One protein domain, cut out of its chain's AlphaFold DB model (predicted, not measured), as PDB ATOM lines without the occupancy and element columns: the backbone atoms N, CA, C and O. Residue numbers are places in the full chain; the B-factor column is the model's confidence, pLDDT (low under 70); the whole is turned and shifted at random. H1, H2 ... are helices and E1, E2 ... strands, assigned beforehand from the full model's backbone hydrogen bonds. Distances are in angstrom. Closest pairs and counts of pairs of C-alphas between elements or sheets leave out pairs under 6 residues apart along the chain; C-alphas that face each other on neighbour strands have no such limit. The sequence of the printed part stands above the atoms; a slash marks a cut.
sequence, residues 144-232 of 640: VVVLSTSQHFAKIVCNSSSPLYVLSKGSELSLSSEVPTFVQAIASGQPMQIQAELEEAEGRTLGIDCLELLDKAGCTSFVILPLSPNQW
ATOM      1  N   VAL A 144     -21.422  17.014   5.956       64.62
ATOM      2  CA  VAL A 144     -21.194  16.664   4.561       64.62
ATOM      3  C   VAL A 144     -21.001  17.956   3.793       64.62
ATOM      4  O   VAL A 144     -21.808  18.874   3.920       64.62
ATOM      5  N   VAL A 145     -19.938  18.043   2.998       67.44
ATOM      6  CA  VAL A 145     -19.761  19.163   2.068       67.44
ATOM      7  C   VAL A 145     -20.059  18.678   0.662       67.44
ATOM      8  O   VAL A 145     -19.408  17.760   0.170       67.44
ATOM      9  N   VAL A 146     -21.055  19.295   0.038       70.00
ATOM     10  CA  VAL A 146     -21.434  19.087  -1.357       70.00
ATOM     11  C   VAL A 146     -20.754  20.174  -2.178       70.00
ATOM     12  O   VAL A 146     -21.083  21.353  -2.045       70.00
ATOM     13  N   LEU A 147     -19.785  19.783  -3.001       71.75
ATOM     14  CA  LEU A 147     -19.068  20.669  -3.916       71.75
ATOM     15  C   LEU A 147     -19.575  20.462  -5.344       71.75
ATOM     16  O   LEU A 147     -19.429  19.370  -5.886       71.75
ATOM     17  N   SER A 148     -20.121  21.498  -5.978       73.94
ATOM     18  CA  SER A 148     -20.345  21.508  -7.425       73.94
ATOM     19  C   SER A 148     -19.014  21.704  -8.143       73.94
ATOM     20  O   SER A 148     -18.377  22.751  -8.023       73.94
ATOM     21  N   THR A 149     -18.607  20.715  -8.934       59.78
ATOM     22  CA  THR A 149     -17.389  20.780  -9.764       59.78
ATOM     23  C   THR A 149     -17.603  21.530 -11.079       59.78
ATOM     24  O   THR A 149     -16.642  21.793 -11.794       59.78
ATOM     25  N   SER A 150     -18.853  21.882 -11.396       61.75
ATOM     26  CA  SER A 150     -19.262  22.516 -12.658       61.75
ATOM     27  C   SER A 150     -19.531  24.020 -12.533       61.75
ATOM     28  O   SER A 150     -19.440  24.734 -13.527       61.75
ATOM     29  N   GLN A 151     -19.858  24.504 -11.328       65.44
ATOM     30  CA  GLN A 151     -20.203  25.911 -11.058       65.44
ATOM     31  C   GLN A 151     -19.588  26.444  -9.745       65.44
ATOM     32  O   GLN A 151     -19.967  27.511  -9.272       65.44
ATOM     33  N   HIS A 152     -18.654  25.703  -9.132       66.81
ATOM     34  CA  HIS A 152     -17.890  26.091  -7.932       66.81
ATOM     35  C   HIS A 152     -18.707  26.408  -6.657       66.81
ATOM     36  O   HIS A 152     -18.189  27.001  -5.714       66.81
ATOM     37  N   PHE A 153     -19.969  25.975  -6.574       69.94
ATOM     38  CA  PHE A 153     -20.772  26.101  -5.351       69.94
ATOM     39  C   PHE A 153     -20.362  25.087  -4.276       69.94
ATOM     40  O   PHE A 153     -20.176  23.908  -4.572       69.94
ATOM     41  N   ALA A 154     -20.330  25.522  -3.015       68.44
ATOM     42  CA  ALA A 154     -20.190  24.655  -1.847       68.44
ATOM     43  C   ALA A 154     -21.405  24.795  -0.919       68.44
ATOM     44  O   ALA A 154     -21.720  25.896  -0.466       68.44
ATOM     45  N   LYS A 155     -22.067  23.678  -0.598       76.69
ATOM     46  CA  LYS A 155     -23.165  23.599   0.380       76.69
ATOM     47  C   LYS A 155     -22.754  22.652   1.506       76.69
ATOM     48  O   LYS A 155     -22.308  21.537   1.245       76.69
ATOM     49  N   ILE A 156     -22.862  23.104   2.756       72.25
ATOM     50  CA  ILE A 156     -22.520  22.302   3.937       72.25
ATOM     51  C   ILE A 156     -23.822  21.813   4.574       72.25
ATOM     52  O   ILE A 156     -24.622  22.617   5.045       72.25
ATOM     53  N   VAL A 157     -24.018  20.497   4.594       73.00
ATOM     54  CA  VAL A 157     -25.134  19.821   5.264       73.00
ATOM     55  C   VAL A 157     -24.625  19.287   6.603       73.00
ATOM     56  O   VAL A 157     -23.614  18.587   6.659       73.00
ATOM     57  N   CYS A 158     -25.300  19.616   7.701       71.19
ATOM     58  CA  CYS A 158     -24.870  19.260   9.053       71.19
ATOM     59  C   CYS A 158     -26.007  18.606   9.827       71.19
ATOM     60  O   CYS A 158     -27.079  19.196   9.935       71.19
ATOM     61  N   ASN A 159     -25.764  17.435  10.424       69.88
ATOM     62  CA  ASN A 159     -26.689  16.881  11.408       69.88
ATOM     63  C   ASN A 159     -26.762  17.773  12.663       69.88
ATOM     64  O   ASN A 159     -25.839  18.533  12.955       69.88
ATOM     65  N   SER A 160     -27.856  17.681  13.421       68.75
ATOM     66  CA  SER A 160     -28.128  18.557  14.572       68.75
ATOM     67  C   SER A 160     -27.107  18.447  15.714       68.75
ATOM     68  O   SER A 160     -26.959  19.396  16.485       68.75
ATOM     69  N   SER A 161     -26.380  17.327  15.805       64.25
ATOM     70  CA  SER A 161     -25.275  17.108  16.747       64.25
ATOM     71  C   SER A 161     -23.915  17.648  16.265       64.25
ATOM     72  O   SER A 161     -22.950  17.644  17.033       64.25
ATOM     73  N   SER A 162     -23.811  18.173  15.038       62.91
ATOM     74  CA  SER A 162     -22.576  18.784  14.528       62.91
ATOM     75  C   SER A 162     -22.285  20.163  15.137       62.91
ATOM     76  O   SER A 162     -23.177  21.011  15.186       62.91
ATOM     77  N   PRO A 163     -21.019  20.485  15.477       57.62
ATOM     78  CA  PRO A 163     -20.634  21.849  15.849       57.62
ATOM     79  C   PRO A 163     -20.813  22.857  14.698       57.62
ATOM     80  O   PRO A 163     -20.905  24.057  14.946       57.62
ATOM     81  N   LEU A 164     -20.889  22.386  13.447       56.47
ATOM     82  CA  LEU A 164     -21.163  23.211  12.269       56.47
ATOM     83  C   LEU A 164     -22.671  23.445  12.043       56.47
ATOM     84  O   LEU A 164     -23.023  24.330  11.269       56.47
ATOM     85  N   TYR A 165     -23.567  22.746  12.757       63.66
ATOM     86  CA  TYR A 165     -25.024  22.942  12.655       63.66
ATOM     87  C   TYR A 165     -25.466  24.374  12.993       63.66
ATOM     88  O   TYR A 165     -26.460  24.879  12.472       63.66
ATOM     89  N   VAL A 166     -24.695  25.069  13.835       58.16
ATOM     90  CA  VAL A 166     -24.910  26.486  14.165       58.16
ATOM     91  C   VAL A 166     -24.731  27.390  12.934       58.16
ATOM     92  O   VAL A 166     -25.384  28.424  12.853       58.16
ATOM     93  N   LEU A 167     -23.909  26.987  11.956       52.84
ATOM     94  CA  LEU A 167     -23.706  27.712  10.696       52.84
ATOM     95  C   LEU A 167     -24.848  27.456   9.702       52.84
ATOM     96  O   LEU A 167     -25.328  28.394   9.072       52.84
ATOM     97  N   SER A 168     -25.328  26.212   9.587       59.34
ATOM     98  CA  SER A 168     -26.465  25.865   8.716       59.34
ATOM     99  C   SER A 168     -27.816  26.358   9.250       59.34
ATOM    100  O   SER A 168     -28.793  26.407   8.512       59.34
ATOM    101  N   LYS A 169     -27.893  26.760  10.526       54.84
ATOM    102  CA  LYS A 169     -29.139  27.180  11.192       54.84
ATOM    103  C   LYS A 169     -29.792  28.455  10.634       54.84
ATOM    104  O   LYS A 169     -30.895  28.784  11.060       54.84
ATOM    105  N   GLY A 170     -29.112  29.174   9.737       50.19
ATOM    106  CA  GLY A 170     -29.630  30.355   9.035       50.19
ATOM    107  C   GLY A 170     -30.142  30.094   7.611       50.19
ATOM    108  O   GLY A 170     -30.656  31.018   6.990       50.19
ATOM    109  N   SER A 171     -30.003  28.875   7.078       53.34
ATOM    110  CA  SER A 171     -30.558  28.489   5.775       53.34
ATOM    111  C   SER A 171     -31.777  27.592   5.962       53.34
ATOM    112  O   SER A 171     -31.655  26.522   6.550       53.34
ATOM    113  N   GLU A 172     -32.928  27.978   5.405       45.06
ATOM    114  CA  GLU A 172     -34.210  27.240   5.482       45.06
ATOM    115  C   GLU A 172     -34.239  25.931   4.658       45.06
ATOM    116  O   GLU A 172     -35.299  25.400   4.336       45.06
ATOM    117  N   LEU A 173     -33.069  25.415   4.278       46.84
ATOM    118  CA  LEU A 173     -32.909  24.266   3.397       46.84
ATOM    119  C   LEU A 173     -32.771  22.999   4.245       46.84
ATOM    120  O   LEU A 173     -31.923  22.919   5.135       46.84
ATOM    121  N   SER A 174     -33.672  22.049   3.999       46.75
ATOM    122  CA  SER A 174     -33.969  20.917   4.878       46.75
ATOM    123  C   SER A 174     -32.749  20.085   5.277       46.75
ATOM    124  O   SER A 174     -31.886  19.779   4.459       46.75
ATOM    125  N   LEU A 175     -32.746  19.606   6.527       50.56
ATOM    126  CA  LEU A 175     -31.846  18.547   6.994       50.56
ATOM    127  C   LEU A 175     -32.110  17.256   6.202       50.56
ATOM    128  O   LEU A 175     -32.984  16.466   6.549       50.56
ATOM    129  N   SER A 176     -31.351  17.035   5.133       51.56
ATOM    130  CA  SER A 176     -31.541  15.956   4.156       51.56
ATOM    131  C   SER A 176     -31.019  14.586   4.615       51.56
ATOM    132  O   SER A 176     -30.485  13.803   3.827       51.56
ATOM    133  N   SER A 177     -31.234  14.245   5.890       49.88
ATOM    134  CA  SER A 177     -30.899  12.938   6.483       49.88
ATOM    135  C   SER A 177     -31.617  11.742   5.842       49.88
ATOM    136  O   SER A 177     -31.274  10.600   6.131       49.88
ATOM    137  N   GLU A 178     -32.603  11.995   4.980       53.03
ATOM    138  CA  GLU A 178     -33.389  10.989   4.260       53.03
ATOM    139  C   GLU A 178     -32.833  10.658   2.860       53.03
ATOM    140  O   GLU A 178     -33.286   9.703   2.234       53.03
ATOM    141  N   VAL A 179     -31.847  11.411   2.350       65.25
ATOM    142  CA  VAL A 179     -31.282  11.194   1.006       65.25
ATOM    143  C   VAL A 179     -30.329   9.987   1.013       65.25
ATOM    144  O   VAL A 179     -29.273  10.059   1.655       65.25
ATOM    145  N   PRO A 180     -30.612   8.900   0.259       66.50
ATOM    146  CA  PRO A 180     -29.812   7.674   0.317       66.50
ATOM    147  C   PRO A 180     -28.339   7.879  -0.046       66.50
ATOM    148  O   PRO A 180     -27.468   7.288   0.586       66.50
ATOM    149  N   THR A 181     -28.036   8.757  -1.007       69.38
ATOM    150  CA  THR A 181     -26.664   9.074  -1.438       69.38
ATOM    151  C   THR A 181     -25.848   9.803  -0.362       69.38
ATOM    152  O   THR A 181     -24.672   9.486  -0.186       69.38
ATOM    153  N   PHE A 182     -26.449  10.696   0.439       72.50
ATOM    154  CA  PHE A 182     -25.756  11.275   1.602       72.50
ATOM    155  C   PHE A 182     -25.534  10.230   2.697       72.50
ATOM    156  O   PHE A 182     -24.428  10.137   3.229       72.50
ATOM    157  N   VAL A 183     -26.534   9.389   2.987       75.00
ATOM    158  CA  VAL A 183     -26.398   8.285   3.953       75.00
ATOM    159  C   VAL A 183     -25.305   7.299   3.517       75.00
ATOM    160  O   VAL A 183     -24.502   6.875   4.344       75.00
ATOM    161  N   GLN A 184     -25.203   6.982   2.225       76.69
ATOM    162  CA  GLN A 184     -24.189   6.080   1.671       76.69
ATOM    163  C   GLN A 184     -22.777   6.697   1.677       76.69
ATOM    164  O   GLN A 184     -21.808   6.004   2.004       76.69
ATOM    165  N   ALA A 185     -22.632   7.993   1.378       76.56
ATOM    166  CA  ALA A 185     -21.355   8.701   1.518       76.56
ATOM    167  C   ALA A 185     -20.898   8.763   2.989       76.56
ATOM    168  O   ALA A 185     -19.748   8.458   3.300       76.56
ATOM    169  N   ILE A 186     -21.816   9.057   3.916       75.56
ATOM    170  CA  ILE A 186     -21.560   9.025   5.364       75.56
ATOM    171  C   ILE A 186     -21.157   7.616   5.829       75.56
ATOM    172  O   ILE A 186     -20.142   7.468   6.507       75.56
ATOM    173  N   ALA A 187     -21.912   6.579   5.454       78.38
ATOM    174  CA  ALA A 187     -21.691   5.205   5.912       78.38
ATOM    175  C   ALA A 187     -20.416   4.559   5.339       78.38
ATOM    176  O   ALA A 187     -19.804   3.723   5.998       78.38
ATOM    177  N   SER A 188     -19.998   4.950   4.130       80.88
ATOM    178  CA  SER A 188     -18.715   4.530   3.548       80.88
ATOM    179  C   SER A 188     -17.522   5.337   4.074       80.88
ATOM    180  O   SER A 188     -16.391   4.851   4.044       80.88
ATOM    181  N   GLY A 189     -17.752   6.568   4.549       76.88
ATOM    182  CA  GLY A 189     -16.699   7.485   4.985       76.88
ATOM    183  C   GLY A 189     -15.741   7.901   3.863       76.88
ATOM    184  O   GLY A 189     -14.624   8.328   4.152       76.88
ATOM    185  N   GLN A 190     -16.147   7.747   2.597       75.38
ATOM    186  CA  GLN A 190     -15.351   8.084   1.414       75.38
ATOM    187  C   GLN A 190     -15.969   9.255   0.637       75.38
ATOM    188  O   GLN A 190     -17.194   9.390   0.609       75.38
ATOM    189  N   PRO A 191     -15.150  10.076  -0.049       77.31
ATOM    190  CA  PRO A 191     -15.630  10.972  -1.094       77.31
ATOM    191  C   PRO A 191     -16.479  10.224  -2.127       77.31
ATOM    192  O   PRO A 191     -16.046   9.205  -2.666       77.31
ATOM    193  N   MET A 192     -17.663  10.747  -2.434       80.38
ATOM    194  CA  MET A 192     -18.554  10.207  -3.462       80.38
ATOM    195  C   MET A 192     -18.783  11.262  -4.542       80.38
ATOM    196  O   MET A 192     -19.273  12.350  -4.248       80.38
ATOM    197  N   GLN A 193     -18.434  10.953  -5.791       84.69
ATOM    198  CA  GLN A 193     -18.771  11.804  -6.930       84.69
ATOM    199  C   GLN A 193     -20.126  11.392  -7.513       84.69
ATOM    200  O   GLN A 193     -20.389  10.208  -7.699       84.69
ATOM    201  N   ILE A 194     -20.949  12.386  -7.833       83.81
ATOM    202  CA  ILE A 194     -22.221  12.254  -8.541       83.81
ATOM    203  C   ILE A 194     -22.148  13.041  -9.854       83.81
ATOM    204  O   ILE A 194     -21.574  14.136  -9.922       83.81
ATOM    205  N   GLN A 195     -22.768  12.499 -10.898       88.88
ATOM    206  CA  GLN A 195     -23.122  13.215 -12.122       88.88
ATOM    207  C   GLN A 195     -24.644  13.141 -12.255       88.88
ATOM    208  O   GLN A 195     -25.205  12.049 -12.197       88.88
ATOM    209  N   ALA A 196     -25.310  14.291 -12.372       86.56
ATOM    210  CA  ALA A 196     -26.769  14.369 -12.345       86.56
ATOM    211  C   ALA A 196     -27.397  13.581 -13.504       86.56
ATOM    212  O   ALA A 196     -28.268  12.749 -13.279       86.56
ATOM    213  N   GLU A 197     -26.852  13.766 -14.709       86.62
ATOM    214  CA  GLU A 197     -27.250  13.072 -15.940       86.62
ATOM    215  C   GLU A 197     -27.149  11.537 -15.819       86.62
ATOM    216  O   GLU A 197     -27.944  10.817 -16.420       86.62
ATOM    217  N   LEU A 198     -26.198  11.026 -15.024       84.81
ATOM    218  CA  LEU A 198     -26.007   9.589 -14.812       84.81
ATOM    219  C   LEU A 198     -26.967   9.028 -13.754       84.81
ATOM    220  O   LEU A 198     -27.567   7.984 -13.984       84.81
ATOM    221  N   GLU A 199     -27.147   9.713 -12.620       82.69
ATOM    222  CA  GLU A 199     -28.119   9.290 -11.595       82.69
ATOM    223  C   GLU A 199     -29.555   9.311 -12.145       82.69
ATOM    224  O   GLU A 199     -30.313   8.375 -11.896       82.69
ATOM    225  N   GLU A 200     -29.911  10.327 -12.941       83.00
ATOM    226  CA  GLU A 200     -31.218  10.427 -13.603       83.00
ATOM    227  C   GLU A 200     -31.420   9.298 -14.629       83.00
ATOM    228  O   GLU A 200     -32.469   8.651 -14.633       83.00
ATOM    229  N   ALA A 201     -30.398   8.975 -15.433       76.94
ATOM    230  CA  ALA A 201     -30.432   7.843 -16.364       76.94
ATOM    231  C   ALA A 201     -30.490   6.470 -15.661       76.94
ATOM    232  O   ALA A 201     -31.108   5.539 -16.179       76.94
ATOM    233  N   GLU A 202     -29.889   6.336 -14.475       85.19
ATOM    234  CA  GLU A 202     -29.992   5.144 -13.621       85.19
ATOM    235  C   GLU A 202     -31.283   5.114 -12.768       85.19
ATOM    236  O   GLU A 202     -31.497   4.170 -12.003       85.19
ATOM    237  N   GLY A 203     -32.164   6.115 -12.899       83.12
ATOM    238  CA  GLY A 203     -33.439   6.198 -12.180       83.12
ATOM    239  C   GLY A 203     -33.300   6.455 -10.675       83.12
ATOM    240  O   GLY A 203     -34.235   6.186  -9.915       83.12
ATOM    241  N   ARG A 204     -32.141   6.946 -10.221       82.50
ATOM    242  CA  ARG A 204     -31.873   7.278  -8.818       82.50
ATOM    243  C   ARG A 204     -32.335   8.692  -8.499       82.50
ATOM    244  O   ARG A 204     -32.125   9.638  -9.254       82.50
ATOM    245  N   THR A 205     -32.926   8.856  -7.321       79.44
ATOM    246  CA  THR A 205     -33.312  10.169  -6.808       79.44
ATOM    247  C   THR A 205     -32.095  10.922  -6.273       79.44
ATOM    248  O   THR A 205     -31.609  10.670  -5.169       79.44
ATOM    249  N   LEU A 206     -31.632  11.904  -7.052       81.44
ATOM    250  CA  LEU A 206     -30.763  12.972  -6.558       81.44
ATOM    251  C   LEU A 206     -31.379  13.602  -5.298       81.44
ATOM    252  O   LEU A 206     -32.586  13.841  -5.227       81.44
ATOM    253  N   GLY A 207     -30.541  13.892  -4.303       81.81
ATOM    254  CA  GLY A 207     -30.988  14.585  -3.097       81.81
ATOM    255  C   GLY A 207     -31.549  15.969  -3.413       81.81
ATOM    256  O   GLY A 207     -31.059  16.636  -4.324       81.81
ATOM    257  N   ILE A 208     -32.524  16.427  -2.622       79.81
ATOM    258  CA  ILE A 208     -33.185  17.737  -2.790       79.81
ATOM    259  C   ILE A 208     -32.152  18.874  -2.893       79.81
ATOM    260  O   ILE A 208     -32.300  19.772  -3.715       79.81
ATOM    261  N   ASP A 209     -31.059  18.799  -2.129       77.38
ATOM    262  CA  ASP A 209     -29.972  19.781  -2.176       77.38
ATOM    263  C   ASP A 209     -29.192  19.794  -3.497       77.38
ATOM    264  O   ASP A 209     -28.722  20.852  -3.913       77.38
ATOM    265  N   CYS A 210     -29.045  18.635  -4.142       81.44
ATOM    266  CA  CYS A 210     -28.393  18.498  -5.442       81.44
ATOM    267  C   CYS A 210     -29.343  18.909  -6.573       81.44
ATOM    268  O   CYS A 210     -28.912  19.608  -7.482       81.44
ATOM    269  N   LEU A 211     -30.630  18.550  -6.485       83.44
ATOM    270  CA  LEU A 211     -31.671  19.020  -7.409       83.44
ATOM    271  C   LEU A 211     -31.796  20.548  -7.369       83.44
ATOM    272  O   LEU A 211     -31.784  21.193  -8.406       83.44
ATOM    273  N   GLU A 212     -31.799  21.155  -6.181       80.75
ATOM    274  CA  GLU A 212     -31.826  22.613  -6.042       80.75
ATOM    275  C   GLU A 212     -30.615  23.291  -6.709       80.75
ATOM    276  O   GLU A 212     -30.764  24.325  -7.363       80.75
ATOM    277  N   LEU A 213     -29.416  22.721  -6.559       76.19
ATOM    278  CA  LEU A 213     -28.197  23.234  -7.192       76.19
ATOM    279  C   LEU A 213     -28.158  22.963  -8.710       76.19
ATOM    280  O   LEU A 213     -27.580  23.758  -9.454       76.19
ATOM    281  N   LEU A 214     -28.779  21.881  -9.181       85.12
ATOM    282  CA  LEU A 214     -28.985  21.599 -10.601       85.12
ATOM    283  C   LEU A 214     -29.940  22.638 -11.213       85.12
ATOM    284  O   LEU A 214     -29.543  23.361 -12.124       85.12
ATOM    285  N   ASP A 215     -31.136  22.795 -10.643       84.31
ATOM    286  CA  ASP A 215     -32.203  23.664 -11.153       84.31
ATOM    287  C   ASP A 215     -31.865  25.159 -11.058       84.31
ATOM    288  O   ASP A 215     -32.039  25.910 -12.019       84.31
ATOM    289  N   LYS A 216     -31.399  25.624  -9.889       84.75
ATOM    290  CA  LYS A 216     -31.189  27.062  -9.628       84.75
ATOM    291  C   LYS A 216     -29.814  27.563 -10.060       84.75
ATOM    292  O   LYS A 216     -29.673  28.754 -10.332       84.75
ATOM    293  N   ALA A 217     -28.805  26.689 -10.088       78.56
ATOM    294  CA  ALA A 217     -27.417  27.066 -10.361       78.56
ATOM    295  C   ALA A 217     -26.782  26.341 -11.564       78.56
ATOM    296  O   ALA A 217     -25.685  26.718 -11.965       78.56
ATOM    297  N   GLY A 218     -27.445  25.354 -12.180       84.69
ATOM    298  CA  GLY A 218     -26.916  24.630 -13.343       84.69
ATOM    299  C   GLY A 218     -25.780  23.659 -13.005       84.69
ATOM    300  O   GLY A 218     -24.870  23.480 -13.816       84.69
ATOM    301  N   CYS A 219     -25.779  23.085 -11.799       85.88
ATOM    302  CA  CYS A 219     -24.726  22.183 -11.329       85.88
ATOM    303  C   CYS A 219     -24.956  20.736 -11.807       85.88
ATOM    304  O   CYS A 219     -25.781  20.031 -11.237       85.88
ATOM    305  N   THR A 220     -24.207  20.266 -12.808       87.81
ATOM    306  CA  THR A 220     -24.371  18.909 -13.378       87.81
ATOM    307  C   THR A 220     -23.518  17.823 -12.713       87.81
ATOM    308  O   THR A 220     -23.796  16.636 -12.881       87.81
ATOM    309  N   SER A 221     -22.494  18.180 -11.932       85.75
ATOM    310  CA  SER A 221     -21.697  17.216 -11.155       85.75
ATOM    311  C   SER A 221     -21.346  17.750  -9.770       85.75
ATOM    312  O   SER A 221     -21.067  18.940  -9.592       85.75
ATOM    313  N   PHE A 222     -21.373  16.833  -8.803       84.69
ATOM    314  CA  PHE A 222     -21.201  17.078  -7.378       84.69
ATOM    315  C   PHE A 222     -20.150  16.131  -6.793       84.69
ATOM    316  O   PHE A 222     -20.048  14.978  -7.206       84.69
ATOM    317  N   VAL A 223     -19.419  16.581  -5.779       82.94
ATOM    318  CA  VAL A 223     -18.589  15.734  -4.916       82.94
ATOM    319  C   VAL A 223     -19.068  15.896  -3.482       82.94
ATOM    320  O   VAL A 223     -19.088  16.999  -2.940       82.94
ATOM    321  N   ILE A 224     -19.466  14.781  -2.882       83.06
ATOM    322  CA  ILE A 224     -19.968  14.661  -1.519       83.06
ATOM    323  C   ILE A 224     -18.802  14.223  -0.633       83.06
ATOM    324  O   ILE A 224     -18.274  13.122  -0.788       83.06
ATOM    325  N   LEU A 225     -18.393  15.089   0.294       79.00
ATOM    326  CA  LEU A 225     -17.279  14.856   1.212       79.00
ATOM    327  C   LEU A 225     -17.802  14.605   2.636       79.00
ATOM    328  O   LEU A 225     -18.227  15.565   3.290       79.00
ATOM    329  N   PRO A 226     -17.778  13.356   3.146       76.31
ATOM    330  CA  PRO A 226     -18.147  13.062   4.528       76.31
ATOM    331  C   PRO A 226     -17.052  13.545   5.490       76.31
ATOM    332  O   PRO A 226     -15.927  13.044   5.502       76.31
ATOM    333  N   LEU A 227     -17.382  14.526   6.327       70.94
ATOM    334  CA  LEU A 227     -16.480  15.065   7.337       70.94
ATOM    335  C   LEU A 227     -16.528  14.191   8.592       70.94
ATOM    336  O   LEU A 227     -17.486  14.245   9.364       70.94
ATOM    337  N   SER A 228     -15.479  13.391   8.800       62.03
ATOM    338  CA  SER A 228     -15.365  12.538   9.989       62.03
ATOM    339  C   SER A 228     -15.249  13.365  11.287       62.03
ATOM    340  O   SER A 228     -14.551  14.386  11.297       62.03
ATOM    341  N   PRO A 229     -15.827  12.905  12.414       54.81
ATOM    342  CA  PRO A 229     -15.907  13.679  13.660       54.81
ATOM    343  C   PRO A 229     -14.547  14.046  14.278       54.81
ATOM    344  O   PRO A 229     -14.454  14.993  15.056       54.81
ATOM    345  N   ASN A 230     -13.480  13.322  13.927       44.50
ATOM    346  CA  ASN A 230     -12.142  13.511  14.492       44.50
ATOM    347  C   ASN A 230     -11.260  14.490  13.695       44.50
ATOM    348  O   ASN A 230     -10.111  14.712  14.076       44.50
ATOM    349  N   GLN A 231     -11.746  15.068  12.589       48.97
ATOM    350  CA  GLN A 231     -10.943  15.941  11.726       48.97
ATOM    351  C   GLN A 231     -11.650  17.265  11.420       48.97
ATOM    352  O   GLN A 231     -12.226  17.456  10.357       48.97
ATOM    353  N   TRP A 232     -11.480  18.249  12.302       45.16
ATOM    354  CA  TRP A 232     -11.805  19.657  12.021       45.16
ATOM    355  C   TRP A 232     -11.005  20.227  10.832       45.16
ATOM    356  O   TRP A 232     -11.464  21.149  10.162       45.16
TER     357      TRP A 232
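AT A GLANCE: This is residues 144 to 232 of the 640 residues of the protein "Protein kinase domain-containing protein" of Haematococcus lacustris (UniProt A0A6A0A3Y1). A four-stranded antiparallel sheet forms a wall with two helices, H2 and H4, over one face and no named helix over the other. Two short helices lie toward opposite ends of the strands: H1 at the end where E2 finishes, H3 directly after E3. The printed part has 89 residues, with named elements in the order E1, E2, H1, H2, E3, H3, H4, E4; the sheet's order is E2, E1, E4, E3, and the class is mixed, helices and strands. The whole is compact, with a radius of gyration of the C-alphas of 12.6 A, and rounded, spanning 35 by 28 by 22 A.

IN THESE COORDINATES: E1, residues 144 to 148, begins with C-alpha 144 at (-21.194, 16.664, 4.561). E2 is residues 154 to 158; both strands measure 13.0 A from first to last C-alpha. H1 is residues 165 to 168, and H2, residues 180 to 188, measures 12.0 A. E3 is residues 192 to 195 and H3 residues 196 to 201. H4, residues 208 to 217, measures 13.3 A and begins with C-alpha 208 at (-33.185, 17.737, -2.790). E4, residues 221 to 227, is the longest strand at 19.3 A and ends with C-alpha 227 at (-16.480, 15.065, 7.337).

HOW THE PARTS SIT: E1 and E2 form a hairpin, antiparallel at 162 degrees, with N 146 and O 155 2.8 A apart, within hydrogen-bond range. E1 and E4 are antiparallel at 158 degrees, with N 147 and O 223 at 2.9 A. E4 and E3 are antiparallel at 163 degrees, with N 194 and O 222 at 2.8 A. E2 and E3 are the edge strands. H2 lies over E4, slantwise to the strands, at a height over the sheet of 8.4 A; their closest C-alphas, those of Ile 186 and Pro 226, are 5.4 A apart. H4 is on the same face at a height of 9.6 A, over E1 and only just along the strands, at 28 degrees on the local plane. H2 and H4 are apart. H1 only grazes the sheet, with residues 165 to 168. H3 is only just not on the sheet, with 4 pairs of C-alphas within 10 A. H3 and H4 are close but not clearly touching, the C-alphas of Ala 196 and Leu 214 being closest at 7.8 A. In H2, H3 and H4 every O i to N i+4 pair is within hydrogen-bond range; H1 is too short for such a pair.

THE WHOLE: The two C-alphas farthest apart, those of Pro 163 and Ala 201, are 36.5 A apart. The printed part has no cut. The link from H1 to H2, of 11 residues, is long. The mean pLDDT of the printed part is 71.2, and 36 residues are under 70: 144 to 145, 149 to 154, 159 to 181 and 228 to 232.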